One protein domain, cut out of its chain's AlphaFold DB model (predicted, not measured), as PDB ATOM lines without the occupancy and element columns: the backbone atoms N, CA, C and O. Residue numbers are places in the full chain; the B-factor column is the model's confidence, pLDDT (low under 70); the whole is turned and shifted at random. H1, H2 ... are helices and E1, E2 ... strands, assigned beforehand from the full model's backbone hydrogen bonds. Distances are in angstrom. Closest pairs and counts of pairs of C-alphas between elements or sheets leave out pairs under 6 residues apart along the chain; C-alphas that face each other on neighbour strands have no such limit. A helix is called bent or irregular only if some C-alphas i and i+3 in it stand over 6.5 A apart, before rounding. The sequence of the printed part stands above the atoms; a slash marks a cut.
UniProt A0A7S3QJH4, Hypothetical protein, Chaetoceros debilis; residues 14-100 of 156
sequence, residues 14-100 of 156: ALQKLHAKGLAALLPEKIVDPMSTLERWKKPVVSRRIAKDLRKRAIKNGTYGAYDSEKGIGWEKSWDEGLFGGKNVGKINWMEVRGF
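AT A GLANCE: This is residues 14 to 100 of the 156 residues of the protein "Hypothetical protein" of Chaetoceros debilis (UniProt A0A7S3QJH4). A two-stranded antiparallel hairpin, E1 and E2, reaches as an arm from a loose body of helices H1, H2 and H3, with H4 at the opposite end; its tip, residues 33 to 38, sticks out. The 87 printed residues run H1 E1 E2 H2 H3 H4, mostly helix, with under half in named elements. The whole is loose, radius of gyration of the C-alphas 15.0 A, spanning 51 by 30 by 19 A.

HOW THE PARTS SIT: E1, residues 29 to 32, and E2, residues 39 to 42, form an antiparallel hairpin; N 31 and O 40 are within hydrogen-bond range, 2.8 A. H1, residues 14 to 25, touches H3, residues 79 to 84, with residues 22 to 24 alone; the closest C-alphas, of Leu 23 and Trp 79, are 5.4 A apart. H2, residues 48 to 60, only just touches H3 with residues 48 to 52 alone, 3 pairs of C-alphas within 8 A, the closest those of Arg 48 and Leu 83, 6.8 A. H4, residues 94 to 97, touches no helix. Every O i to N i+4 pair is within range in H2 and H3, 5 of 8 in H1; H4 is too short.

IN THESE COORDINATES: H1 begins at C-alpha 14 (-14.808, -22.903, -30.899) and is irregular, C-alphas 20 and 23 being 9.6 A apart. H2 measures 18.3 A. H4 ends at C-alpha 97 (-33.413, -23.055, -49.271).

THE WHOLE: The printed part has no cut. The link H2 to H3 is long. Residues 85 to 97 have pLDDT under 70.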
ATOM      1  N   ALA A  14     -14.882 -22.327 -29.561       84.19
ATOM      2  CA  ALA A  14     -14.808 -22.903 -30.899       84.19
ATOM      3  C   ALA A  14     -14.923 -21.854 -32.020       84.19
ATOM      4  O   ALA A  14     -14.215 -21.975 -33.010       84.19
ATOM      5  N   LEU A  15     -15.752 -20.817 -31.854       86.06
ATOM      6  CA  LEU A  15     -15.829 -19.697 -32.798       86.06
ATOM      7  C   LEU A  15     -14.577 -18.823 -32.735       86.06
ATOM      8  O   LEU A  15     -14.094 -18.415 -33.777       86.06
ATOM      9  N   GLN A  16     -13.987 -18.619 -31.554       87.25
ATOM     10  CA  GLN A  16     -12.687 -17.938 -31.447       87.25
ATOM     11  C   GLN A  16     -11.582 -18.694 -32.199       87.25
ATOM     12  O   GLN A  16     -10.766 -18.095 -32.892       87.25
ATOM     13  N   LYS A  17     -11.571 -20.029 -32.097       88.94
ATOM     14  CA  LYS A  17     -10.624 -20.888 -32.824       88.94
ATOM     15  C   LYS A  17     -10.856 -20.865 -34.338       88.94
ATOM     16  O   LYS A  17      -9.882 -20.911 -35.081       88.94
ATOM     17  N   LEU A  18     -12.116 -20.790 -34.775       88.19
ATOM     18  CA  LEU A  18     -12.473 -20.616 -36.186       88.19
ATOM     19  C   LEU A  18     -12.097 -19.225 -36.695       88.19
ATOM     20  O   LEU A  18     -11.556 -19.125 -37.779       88.19
ATOM     21  N   HIS A  19     -12.275 -18.172 -35.902       87.81
ATOM     22  CA  HIS A  19     -11.824 -16.831 -36.265       87.81
ATOM     23  C   HIS A  19     -10.302 -16.769 -36.437       87.81
ATOM     24  O   HIS A  19      -9.806 -16.259 -37.432       87.81
ATOM     25  N   ALA A  20      -9.554 -17.347 -35.494       88.25
ATOM     26  CA  ALA A  20      -8.095 -17.275 -35.503       88.25
ATOM     27  C   ALA A  20      -7.433 -18.120 -36.606       88.25
ATOM     28  O   ALA A  20      -6.353 -17.773 -37.072       88.25
ATOM     29  N   LYS A  21      -8.024 -19.265 -36.973       87.75
ATOM     30  CA  LYS A  21      -7.408 -20.238 -37.899       87.75
ATOM     31  C   LYS A  21      -8.230 -20.510 -39.163       87.75
ATOM     32  O   LYS A  21      -7.784 -21.268 -40.021       87.75
ATOM     33  N   GLY A  22      -9.435 -19.959 -39.265       87.50
ATOM     34  CA  GLY A  22     -10.366 -20.185 -40.367       87.50
ATOM     35  C   GLY A  22     -10.628 -21.668 -40.625       87.50
ATOM     36  O   GLY A  22     -10.819 -22.480 -39.713       87.50
ATOM     37  N   LEU A  23     -10.560 -22.028 -41.905       87.25
ATOM     38  CA  LEU A  23     -10.715 -23.390 -42.411       87.25
ATOM     39  C   LEU A  23      -9.743 -24.406 -41.796       87.25
ATOM     40  O   LEU A  23     -10.128 -25.554 -41.562       87.25
ATOM     41  N   ALA A  24      -8.517 -23.995 -41.465       88.88
ATOM     42  CA  ALA A  24      -7.512 -24.896 -40.902       88.88
ATOM     43  C   ALA A  24      -7.930 -25.463 -39.534       88.88
ATOM     44  O   ALA A  24      -7.506 -26.551 -39.155       88.88
ATOM     45  N   ALA A  25      -8.820 -24.785 -38.794       91.00
ATOM     46  CA  ALA A  25      -9.352 -25.320 -37.540       91.00
ATOM     47  C   ALA A  25     -10.256 -26.554 -37.724       91.00
ATOM     48  O   ALA A  25     -10.437 -27.318 -36.770       91.00
ATOM     49  N   LEU A  26     -10.843 -26.734 -38.912       89.19
ATOM     50  CA  LEU A  26     -11.776 -27.821 -39.237       89.19
ATOM     51  C   LEU A  26     -11.096 -29.014 -39.915       89.19
ATOM     52  O   LEU A  26     -11.673 -30.106 -39.951       89.19
ATOM     53  N   LEU A  27      -9.884 -28.815 -40.429       88.69
ATOM     54  CA  LEU A  27      -9.118 -29.830 -41.136       88.69
ATOM     55  C   LEU A  27      -8.148 -30.550 -40.185       88.69
ATOM     56  O   LEU A  27      -7.643 -29.947 -39.235       88.69
ATOM     57  N   PRO A  28      -7.911 -31.857 -40.386       90.62
ATOM     58  CA  PRO A  28      -6.813 -32.542 -39.724       90.62
ATOM     59  C   PRO A  28      -5.477 -32.032 -40.274       90.62
ATOM     60  O   PRO A  28      -5.359 -31.708 -41.453       90.62
ATOM     61  N   GLU A  29      -4.467 -31.999 -39.417       90.44
ATOM     62  CA  GLU A  29      -3.132 -31.500 -39.747       90.44
ATOM     63  C   GLU A  29      -2.147 -32.671 -39.726       90.44
ATOM     64  O   GLU A  29      -2.148 -33.466 -38.781       90.44
ATOM     65  N   LYS A  30      -1.326 -32.813 -40.771       90.31
ATOM     66  CA  LYS A  30      -0.257 -33.815 -40.799       90.31
ATOM     67  C   LYS A  30       0.945 -33.249 -40.050       90.31
ATOM     68  O   LYS A  30       1.465 -32.207 -40.430       90.31
ATOM     69  N   ILE A  31       1.376 -33.936 -39.000       88.31
ATOM     70  CA  ILE A  31       2.601 -33.619 -38.272       88.31
ATOM     71  C   ILE A  31       3.668 -34.599 -38.739       88.31
ATOM     72  O   ILE A  31       3.501 -35.817 -38.646       88.31
ATOM     73  N   VAL A  32       4.745 -34.036 -39.274       86.19
ATOM     74  CA  VAL A  32       5.966 -34.762 -39.603       86.19
ATOM     75  C   VAL A  32       6.955 -34.425 -38.500       86.19
ATOM     76  O   VAL A  32       7.424 -33.291 -38.416       86.19
ATOM     77  N   ASP A  33       7.204 -35.381 -37.610       80.56
ATOM     78  CA  ASP A  33       8.171 -35.192 -36.537       80.56
ATOM     79  C   ASP A  33       9.582 -35.263 -37.152       80.56
ATOM     80  O   ASP A  33       9.959 -36.302 -37.688       80.56
ATOM     81  N   PRO A  34      10.409 -34.203 -37.085       78.44
ATOM     82  CA  PRO A  34      11.728 -34.209 -37.726       78.44
ATOM     83  C   PRO A  34      12.695 -35.218 -37.086       78.44
ATOM     84  O   PRO A  34      13.701 -35.587 -37.680       78.44
ATOM     85  N   MET A  35      12.387 -35.660 -35.865       78.88
ATOM     86  CA  MET A  35      13.207 -36.560 -35.051       78.88
ATOM     87  C   MET A  35      12.708 -38.015 -35.071       78.88
ATOM     88  O   MET A  35      13.405 -38.921 -34.630       78.88
ATOM     89  N   SER A  36      11.488 -38.245 -35.555       73.06
ATOM     90  CA  SER A  36      10.825 -39.545 -35.586       73.06
ATOM     91  C   SER A  36      10.240 -39.709 -36.980       73.06
ATOM     92  O   SER A  36       9.278 -39.027 -37.306       73.06
ATOM     93  N   THR A  37      10.741 -40.648 -37.783       78.38
ATOM     94  CA  THR A  37      10.280 -40.928 -39.163       78.38
ATOM     95  C   THR A  37       8.794 -41.334 -39.267       78.38
ATOM     96  O   THR A  37       8.301 -41.684 -40.335       78.38
ATOM     97  N   LEU A  38       8.063 -41.329 -38.150       78.38
ATOM     98  CA  LEU A  38       6.644 -41.626 -38.060       78.38
ATOM     99  C   LEU A  38       5.808 -40.394 -38.402       78.38
ATOM    100  O   LEU A  38       5.821 -39.384 -37.702       78.38
ATOM    101  N   GLU A  39       4.993 -40.531 -39.437       87.44
ATOM    102  CA  GLU A  39       3.982 -39.546 -39.785       87.44
ATOM    103  C   GLU A  39       2.752 -39.698 -38.881       87.44
ATOM    104  O   GLU A  39       2.203 -40.795 -38.731       87.44
ATOM    105  N   ARG A  40       2.286 -38.594 -38.283       88.50
ATOM    106  CA  ARG A  40       1.112 -38.599 -37.397       88.50
ATOM    107  C   ARG A  40       0.074 -37.586 -37.856       88.50
ATOM    108  O   ARG A  40       0.383 -36.448 -38.190       88.50
ATOM    109  N   TRP A  41      -1.193 -37.984 -37.816       90.62
ATOM    110  CA  TRP A  41      -2.311 -37.092 -38.118       90.62
ATOM    111  C   TRP A  41      -2.890 -36.504 -36.836       90.62
ATOM    112  O   TRP A  41      -3.409 -37.219 -35.973       90.62
ATOM    113  N   LYS A  42      -2.844 -35.179 -36.722       90.88
ATOM    114  CA  LYS A  42      -3.478 -34.440 -35.639       90.88
ATOM    115  C   LYS A  42      -4.946 -34.204 -35.958       90.88
ATOM    116  O   LYS A  42      -5.332 -33.821 -37.062       90.88
ATOM    117  N   LYS A  43      -5.782 -34.429 -34.946       90.69
ATOM    118  CA  LYS A  43      -7.222 -34.169 -35.022       90.69
ATOM    119  C   LYS A  43      -7.482 -32.667 -35.223       90.69
ATOM    120  O   LYS A  43      -6.726 -31.854 -34.690       90.69
ATOM    121  N   PRO A  44      -8.571 -32.296 -35.918       92.56
ATOM    122  CA  PRO A  44      -8.940 -30.899 -36.101       92.56
ATOM    123  C   PRO A  44      -9.156 -30.195 -34.758       92.56
ATOM    124  O   PRO A  44      -9.639 -30.789 -33.789       92.56
ATOM    125  N   VAL A  45      -8.818 -28.905 -34.721       91.94
ATOM    126  CA  VAL A  45      -8.899 -28.054 -33.523       91.94
ATOM    127  C   VAL A  45     -10.346 -27.901 -33.043       91.94
ATOM    128  O   VAL A  45     -10.603 -27.845 -31.835       91.94
ATOM    129  N   VAL A  46     -11.295 -27.844 -33.979       91.19
ATOM    130  CA  VAL A  46     -12.732 -27.827 -33.704       91.19
ATOM    131  C   VAL A  46     -13.346 -29.131 -34.190       91.19
ATOM    132  O   VAL A  46     -13.195 -29.536 -35.341       91.19
ATOM    133  N   SER A  47     -14.072 -29.810 -33.302       90.31
ATOM    134  CA  SER A  47     -14.719 -31.067 -33.666       90.31
ATOM    135  C   SER A  47     -15.848 -30.840 -34.675       90.31
ATOM    136  O   SER A  47     -16.595 -29.858 -34.605       90.31
ATOM    137  N   ARG A  48     -16.045 -31.813 -35.574       87.69
ATOM    138  CA  ARG A  48     -17.116 -31.770 -36.585       87.69
ATOM    139  C   ARG A  48     -18.506 -31.567 -35.978       87.69
ATOM    140  O   ARG A  48     -19.349 -30.917 -36.587       87.69
ATOM    141  N   ARG A  49     -18.766 -32.123 -34.788       86.25
ATOM    142  CA  ARG A  49     -20.053 -31.964 -34.095       86.25
ATOM    143  C   ARG A  49     -20.279 -30.512 -33.679       86.25
ATOM    144  O   ARG A  49     -21.331 -29.960 -33.981       86.25
ATOM    145  N   ILE A  50     -19.281 -29.903 -33.040       89.88
ATOM    146  CA  ILE A  50     -19.365 -28.517 -32.568       89.88
ATOM    147  C   ILE A  50     -19.539 -27.565 -33.753       89.88
ATOM    148  O   ILE A  50     -20.429 -26.720 -33.723       89.88
ATOM    149  N   ALA A  51     -18.766 -27.755 -34.824       89.12
ATOM    150  CA  ALA A  51     -18.900 -26.983 -36.057       89.12
ATOM    151  C   ALA A  51     -20.316 -27.077 -36.658       89.12
ATOM    152  O   ALA A  51     -20.940 -26.060 -36.947       89.12
ATOM    153  N   LYS A  52     -20.884 -28.291 -36.757       86.62
ATOM    154  CA  LYS A  52     -22.266 -28.492 -37.231       86.62
ATOM    155  C   LYS A  52     -23.301 -27.798 -36.348       86.62
ATOM    156  O   LYS A  52     -24.285 -27.279 -36.870       86.62
ATOM    157  N   ASP A  53     -23.116 -27.803 -35.033       86.88
ATOM    158  CA  ASP A  53     -24.051 -27.158 -34.110       86.88
ATOM    159  C   ASP A  53     -23.961 -25.624 -34.187       86.88
ATOM    160  O   ASP A  53     -24.997 -24.958 -34.166       86.88
ATOM    161  N   LEU A  54     -22.760 -25.062 -34.362       88.38
ATOM    162  CA  LEU A  54     -22.559 -23.631 -34.623       88.38
ATOM    163  C   LEU A  54     -23.196 -23.202 -35.947       88.38
ATOM    164  O   LEU A  54     -23.977 -22.253 -35.965       88.38
ATOM    165  N   ARG A  55     -22.961 -23.958 -37.025       86.88
ATOM    166  CA  ARG A  55     -23.588 -23.726 -38.332       86.88
ATOM    167  C   ARG A  55     -25.114 -23.724 -38.244       86.88
ATOM    168  O   ARG A  55     -25.763 -22.818 -38.756       86.88
ATOM    169  N   LYS A  56     -25.711 -24.705 -37.558       83.88
ATOM    170  CA  LYS A  56     -27.172 -24.757 -37.353       83.88
ATOM    171  C   LYS A  56     -27.694 -23.529 -36.611       83.88
ATOM    172  O   LYS A  56     -28.748 -23.019 -36.972       83.88
ATOM    173  N   ARG A  57     -26.977 -23.061 -35.581       85.25
ATOM    174  CA  ARG A  57     -27.347 -21.839 -34.850       85.25
ATOM    175  C   ARG A  57     -27.288 -20.611 -35.754       85.25
ATOM    176  O   ARG A  57     -28.205 -19.804 -35.705       85.25
ATOM    177  N   ALA A  58     -26.258 -20.497 -36.592       86.31
ATOM    178  CA  ALA A  58     -26.137 -19.393 -37.540       86.31
ATOM    179  C   ALA A  58     -27.286 -19.385 -38.560       86.31
ATOM    180  O   ALA A  58     -27.908 -18.345 -38.752       86.31
ATOM    181  N   ILE A  59     -27.636 -20.547 -39.124       84.62
ATOM    182  CA  ILE A  59     -28.791 -20.697 -40.027       84.62
ATOM    183  C   ILE A  59     -30.089 -20.306 -39.316       84.62
ATOM    184  O   ILE A  59     -30.868 -19.526 -39.851       84.62
ATOM    185  N   LYS A  60     -30.305 -20.793 -38.088       82.44
ATOM    186  CA  LYS A  60     -31.495 -20.457 -37.295       82.44
ATOM    187  C   LYS A  60     -31.622 -18.951 -37.042       82.44
ATOM    188  O   LYS A  60     -32.725 -18.422 -37.053       82.44
ATOM    189  N   ASN A  61     -30.500 -18.277 -36.820       83.50
ATOM    190  CA  ASN A  61     -30.463 -16.845 -36.542       83.50
ATOM    191  C   ASN A  61     -30.396 -15.979 -37.816       83.50
ATOM    192  O   ASN A  61     -30.292 -14.765 -37.689       83.50
ATOM    193  N   GLY A  62     -30.368 -16.572 -39.017       81.69
ATOM    194  CA  GLY A  62     -30.193 -15.835 -40.277       81.69
ATOM    195  C   GLY A  62     -28.810 -15.192 -40.458       81.69
ATOM    196  O   GLY A  62     -28.643 -14.316 -41.292       81.69
ATOM    197  N   THR A  63     -27.804 -15.622 -39.689       86.06
ATOM    198  CA  THR A  63     -26.423 -15.078 -39.698       86.06
ATOM    199  C   THR A  63     -25.445 -15.997 -40.436       86.06
ATOM    200  O   THR A  63     -24.232 -15.967 -40.237       86.06
ATOM    201  N   TYR A  64     -25.978 -16.886 -41.270       84.31
ATOM    202  CA  TYR A  64     -25.180 -17.738 -42.138       84.31
ATOM    203  C   TYR A  64     -24.715 -16.937 -43.363       84.31
ATOM    204  O   TYR A  64     -25.516 -16.265 -44.001       84.31
ATOM    205  N   GLY A  65     -23.422 -16.998 -43.680       81.50
ATOM    206  CA  GLY A  65     -22.784 -16.237 -44.758       81.50
ATOM    207  C   GLY A  65     -22.248 -14.863 -44.340       81.50
ATOM    208  O   GLY A  65     -21.352 -14.355 -45.004       81.50
ATOM    209  N   ALA A  66     -22.723 -14.302 -43.226       82.00
ATOM    210  CA  ALA A  66     -22.256 -13.036 -42.662       82.00
ATOM    211  C   ALA A  66     -21.688 -13.281 -41.256       82.00
ATOM    212  O   ALA A  66     -22.421 -13.269 -40.266       82.00
ATOM    213  N   TYR A  67     -20.389 -13.582 -41.182       84.94
ATOM    214  CA  TYR A  67     -19.689 -13.734 -39.909       84.94
ATOM    215  C   TYR A  67     -19.199 -12.372 -39.407       84.94
ATOM    216  O   TYR A  67     -18.458 -11.685 -40.103       84.94
ATOM    217  N   ASP A  68     -19.616 -11.997 -38.198       84.06
ATOM    218  CA  ASP A  68     -19.174 -10.786 -37.504       84.06
ATOM    219  C   ASP A  68     -18.072 -11.165 -36.499       84.06
ATOM    220  O   ASP A  68     -18.329 -11.869 -35.511       84.06
ATOM    221  N   SER A  69     -16.840 -10.717 -36.764       77.81
ATOM    222  CA  SER A  69     -15.656 -10.992 -35.941       77.81
ATOM    223  C   SER A  69     -15.699 -10.311 -34.574       77.81
ATOM    224  O   SER A  69     -15.162 -10.856 -33.610       77.81
ATOM    225  N   GLU A  70     -16.351  -9.152 -34.460       79.00
ATOM    226  CA  GLU A  70     -16.403  -8.380 -33.213       79.00
ATOM    227  C   GLU A  70     -17.375  -9.013 -32.220       79.00
ATOM    228  O   GLU A  70     -17.085  -9.156 -31.031       79.00
ATOM    229  N   LYS A  71     -18.534  -9.451 -32.720       76.81
ATOM    230  CA  LYS A  71     -19.568 -10.085 -31.890       76.81
ATOM    231  C   LYS A  71     -19.387 -11.595 -31.779       76.81
ATOM    232  O   LYS A  71     -19.993 -12.223 -30.908       76.81
ATOM    233  N   GLY A  72     -18.579 -12.191 -32.657       75.88
ATOM    234  CA  GLY A  72     -18.412 -13.636 -32.766       75.88
ATOM    235  C   GLY A  72     -19.733 -14.339 -33.074       75.88
ATOM    236  O   GLY A  72     -20.028 -15.385 -32.494       75.88
ATOM    237  N   ILE A  73     -20.553 -13.736 -33.936       82.06
ATOM    238  CA  ILE A  73     -21.865 -14.249 -34.337       82.06
ATOM    239  C   ILE A  73     -21.824 -14.569 -35.828       82.06
ATOM    240  O   ILE A  73     -21.251 -13.832 -36.620       82.06
ATOM    241  N   GLY A  74     -22.470 -15.670 -36.199       84.75
ATOM    242  CA  GLY A  74     -22.622 -16.082 -37.586       84.75
ATOM    243  C   GLY A  74     -21.726 -17.246 -37.968       84.75
ATOM    244  O   GLY A  74     -21.100 -17.897 -37.126       84.75
ATOM    245  N   TRP A  75     -21.737 -17.552 -39.256       88.62
ATOM    246  CA  TRP A  75     -20.973 -18.645 -39.842       88.62
ATOM    247  C   TRP A  75     -20.514 -18.242 -41.231       88.62
ATOM    248  O   TRP A  75     -21.345 -17.883 -42.064       88.62
ATOM    249  N   GLU A  76     -19.212 -18.304 -41.484       88.31
ATOM    250  CA  GLU A  76     -18.660 -17.967 -42.791       88.31
ATOM    251  C   GLU A  76     -18.912 -19.103 -43.790       88.31
ATOM    252  O   GLU A  76     -18.733 -20.280 -43.473       88.31
ATOM    253  N   LYS A  77     -19.332 -18.765 -45.015       84.19
ATOM    254  CA  LYS A  77     -19.668 -19.769 -46.037       84.19
ATOM    255  C   LYS A  77     -18.453 -20.599 -46.463       84.19
ATOM    256  O   LYS A  77     -18.599 -21.789 -46.725       84.19
ATOM    257  N   SER A  78     -17.262 -19.997 -46.469       84.94
ATOM    258  CA  SER A  78     -15.999 -20.672 -46.790       84.94
ATOM    259  C   SER A  78     -15.747 -21.874 -45.870       84.94
ATOM    260  O   SER A  78     -15.270 -22.907 -46.324       84.94
ATOM    261  N   TRP A  79     -16.166 -21.818 -44.599       86.50
ATOM    262  CA  TRP A  79     -15.942 -22.891 -43.621       86.50
ATOM    263  C   TRP A  79     -16.713 -24.186 -43.922       86.50
ATOM    264  O   TRP A  79     -16.348 -25.257 -43.419       86.50
ATOM    265  N   ASP A  80     -17.754 -24.131 -44.759       82.25
ATOM    266  CA  ASP A  80     -18.486 -25.326 -45.191       82.25
ATOM    267  C   ASP A  80     -17.630 -26.245 -46.079       82.25
ATOM    268  O   ASP A  80     -17.847 -27.462 -46.079       82.25
ATOM    269  N   GLU A  81     -16.616 -25.707 -46.763       79.69
ATOM    270  CA  GLU A  81     -15.707 -26.478 -47.622       79.69
ATOM    271  C   GLU A  81     -14.962 -27.552 -46.821       79.69
ATOM    272  O   GLU A  81     -14.981 -28.734 -47.183       79.69
ATOM    273  N   GLY A  82     -14.397 -27.166 -45.674       73.62
ATOM    274  CA  GLY A  82     -13.702 -28.080 -44.766       73.62
ATOM    275  C   GLY A  82     -14.642 -29.022 -44.006       73.62
ATOM    276  O   GLY A  82     -14.253 -30.135 -43.642       73.62
ATOM    277  N   LEU A  83     -15.898 -28.618 -43.777       76.44
ATOM    278  CA  LEU A  83     -16.859 -29.405 -42.999       76.44
ATOM    279  C   LEU A  83     -17.563 -30.495 -43.826       76.44
ATOM    280  O   LEU A  83     -17.847 -31.576 -43.296       76.44
ATOM    281  N   PHE A  84     -17.850 -30.218 -45.101       71.00
ATOM    282  CA  PHE A  84     -18.583 -31.115 -46.005       71.00
ATOM    283  C   PHE A  84     -17.731 -31.673 -47.155       71.00
ATOM    284  O   PHE A  84     -18.238 -32.467 -47.948       71.00
ATOM    285  N   GLY A  85     -16.438 -31.336 -47.203       64.38
ATOM    286  CA  GLY A  85     -15.438 -32.017 -48.026       64.38
ATOM    287  C   GLY A  85     -15.638 -31.829 -49.525       64.38
ATOM    288  O   GLY A  85     -15.663 -32.815 -50.258       64.38
ATOM    289  N   GLY A  86     -15.831 -30.592 -49.983       57.03
ATOM    290  CA  GLY A  86     -15.817 -30.244 -51.413       57.03
ATOM    291  C   GLY A  86     -17.014 -30.724 -52.252       57.03
ATOM    292  O   GLY A  86     -17.352 -30.096 -53.248       57.03
ATOM    293  N   LYS A  87     -17.724 -31.788 -51.845       55.25
ATOM    294  CA  LYS A  87     -18.762 -32.457 -52.662       55.25
ATOM    295  C   LYS A  87     -19.998 -31.599 -52.979       55.25
ATOM    296  O   LYS A  87     -20.805 -31.994 -53.815       55.25
ATOM    297  N   ASN A  88     -20.141 -30.440 -52.332       54.50
ATOM    298  CA  ASN A  88     -21.260 -29.509 -52.510       54.50
ATOM    299  C   ASN A  88     -20.818 -28.059 -52.793       54.50
ATOM    300  O   ASN A  88     -21.650 -27.158 -52.717       54.50
ATOM    301  N   VAL A  89     -19.540 -27.813 -53.102       52.16
ATOM    302  CA  VAL A  89     -19.061 -26.463 -53.449       52.16
ATOM    303  C   VAL A  89     -19.721 -26.034 -54.763       52.16
ATOM    304  O   VAL A  89     -19.653 -26.752 -55.756       52.16
ATOM    305  N   GLY A  90     -20.441 -24.909 -54.746       52.03
ATOM    306  CA  GLY A  90     -21.152 -24.364 -55.912       52.03
ATOM    307  C   GLY A  90     -22.581 -24.877 -56.135       52.03
ATOM    308  O   GLY A  90     -23.296 -24.326 -56.967       52.03
ATOM    309  N   LYS A  91     -23.051 -25.876 -55.377       58.22
ATOM    310  CA  LYS A  91     -24.470 -26.269 -55.392       58.22
ATOM    311  C   LYS A  91     -25.218 -25.466 -54.339       58.22
ATOM    312  O   LYS A  91     -24.744 -25.361 -53.209       58.22
ATOM    313  N   ILE A  92     -26.399 -24.946 -54.683       56.19
ATOM    314  CA  ILE A  92     -27.327 -24.423 -53.677       56.19
ATOM    315  C   ILE A  92     -27.608 -25.581 -52.728       56.19
ATOM    316  O   ILE A  92     -28.221 -26.586 -53.103       56.19
ATOM    317  N   ASN A  93     -27.084 -25.487 -51.511       59.31
ATOM    318  CA  ASN A  93     -27.322 -26.516 -50.528       59.31
ATOM    319  C   ASN A  93     -28.822 -26.466 -50.233       59.31
ATOM    320  O   ASN A  93     -29.332 -25.440 -49.800       59.31
ATOM    321  N   TRP A  94     -29.554 -27.552 -50.477       60.34
ATOM    322  CA  TRP A  94     -30.997 -27.618 -50.208       60.34
ATOM    323  C   TRP A  94     -31.339 -27.234 -48.753       60.34
ATOM    324  O   TRP A  94     -32.461 -26.822 -48.456       60.34
ATOM    325  N   MET A  95     -30.361 -27.337 -47.843       57.12
ATOM    326  CA  MET A  95     -30.448 -26.873 -46.457       57.12
ATOM    327  C   MET A  95     -30.454 -25.342 -46.291       57.12
ATOM    328  O   MET A  95     -30.844 -24.882 -45.226       57.12
ATOM    329  N   GLU A  96     -29.994 -24.569 -47.280       62.31
ATOM    330  CA  GLU A  96     -30.076 -23.097 -47.321       62.31
ATOM    331  C   GLU A  96     -31.458 -22.632 -47.800       62.31
ATOM    332  O   GLU A  96     -31.977 -21.639 -47.307       62.31
ATOM    333  N   VAL A  97     -32.083 -23.378 -48.719       66.69
ATOM    334  CA  VAL A  97     -33.413 -23.055 -49.271       66.69
ATOM    335  C   VAL A  97     -34.529 -23.410 -48.290       66.69
ATOM    336  O   VAL A  97     -35.556 -22.738 -48.227       66.69
ATOM    337  N   ARG A  98     -34.353 -24.483 -47.507       70.12
ATOM    338  CA  ARG A  98     -35.359 -24.913 -46.538       70.12
ATOM    339  C   ARG A  98     -35.144 -24.218 -45.197       70.12
ATOM    340  O   ARG A  98     -34.101 -24.385 -44.572       70.12
ATOM    341  N   GLY A  99     -36.187 -23.548 -44.709       72.00
ATOM    342  CA  GLY A  99     -36.229 -23.041 -43.339       72.00
ATOM    343  C   GLY A  99     -35.869 -24.123 -42.313       72.00
ATOM    344  O   GLY A  99     -36.159 -25.315 -42.492       72.00
ATOM    345  N   PHE A 100     -35.200 -23.715 -41.235       77.19
ATOM    346  CA  PHE A 100     -34.784 -24.630 -40.177       77.19
ATOM    347  C   PHE A 100     -36.009 -25.336 -39.579       77.19
ATOM    348  O   PHE A 100     -36.947 -24.696 -39.126       77.19
TER     349      PHE A 100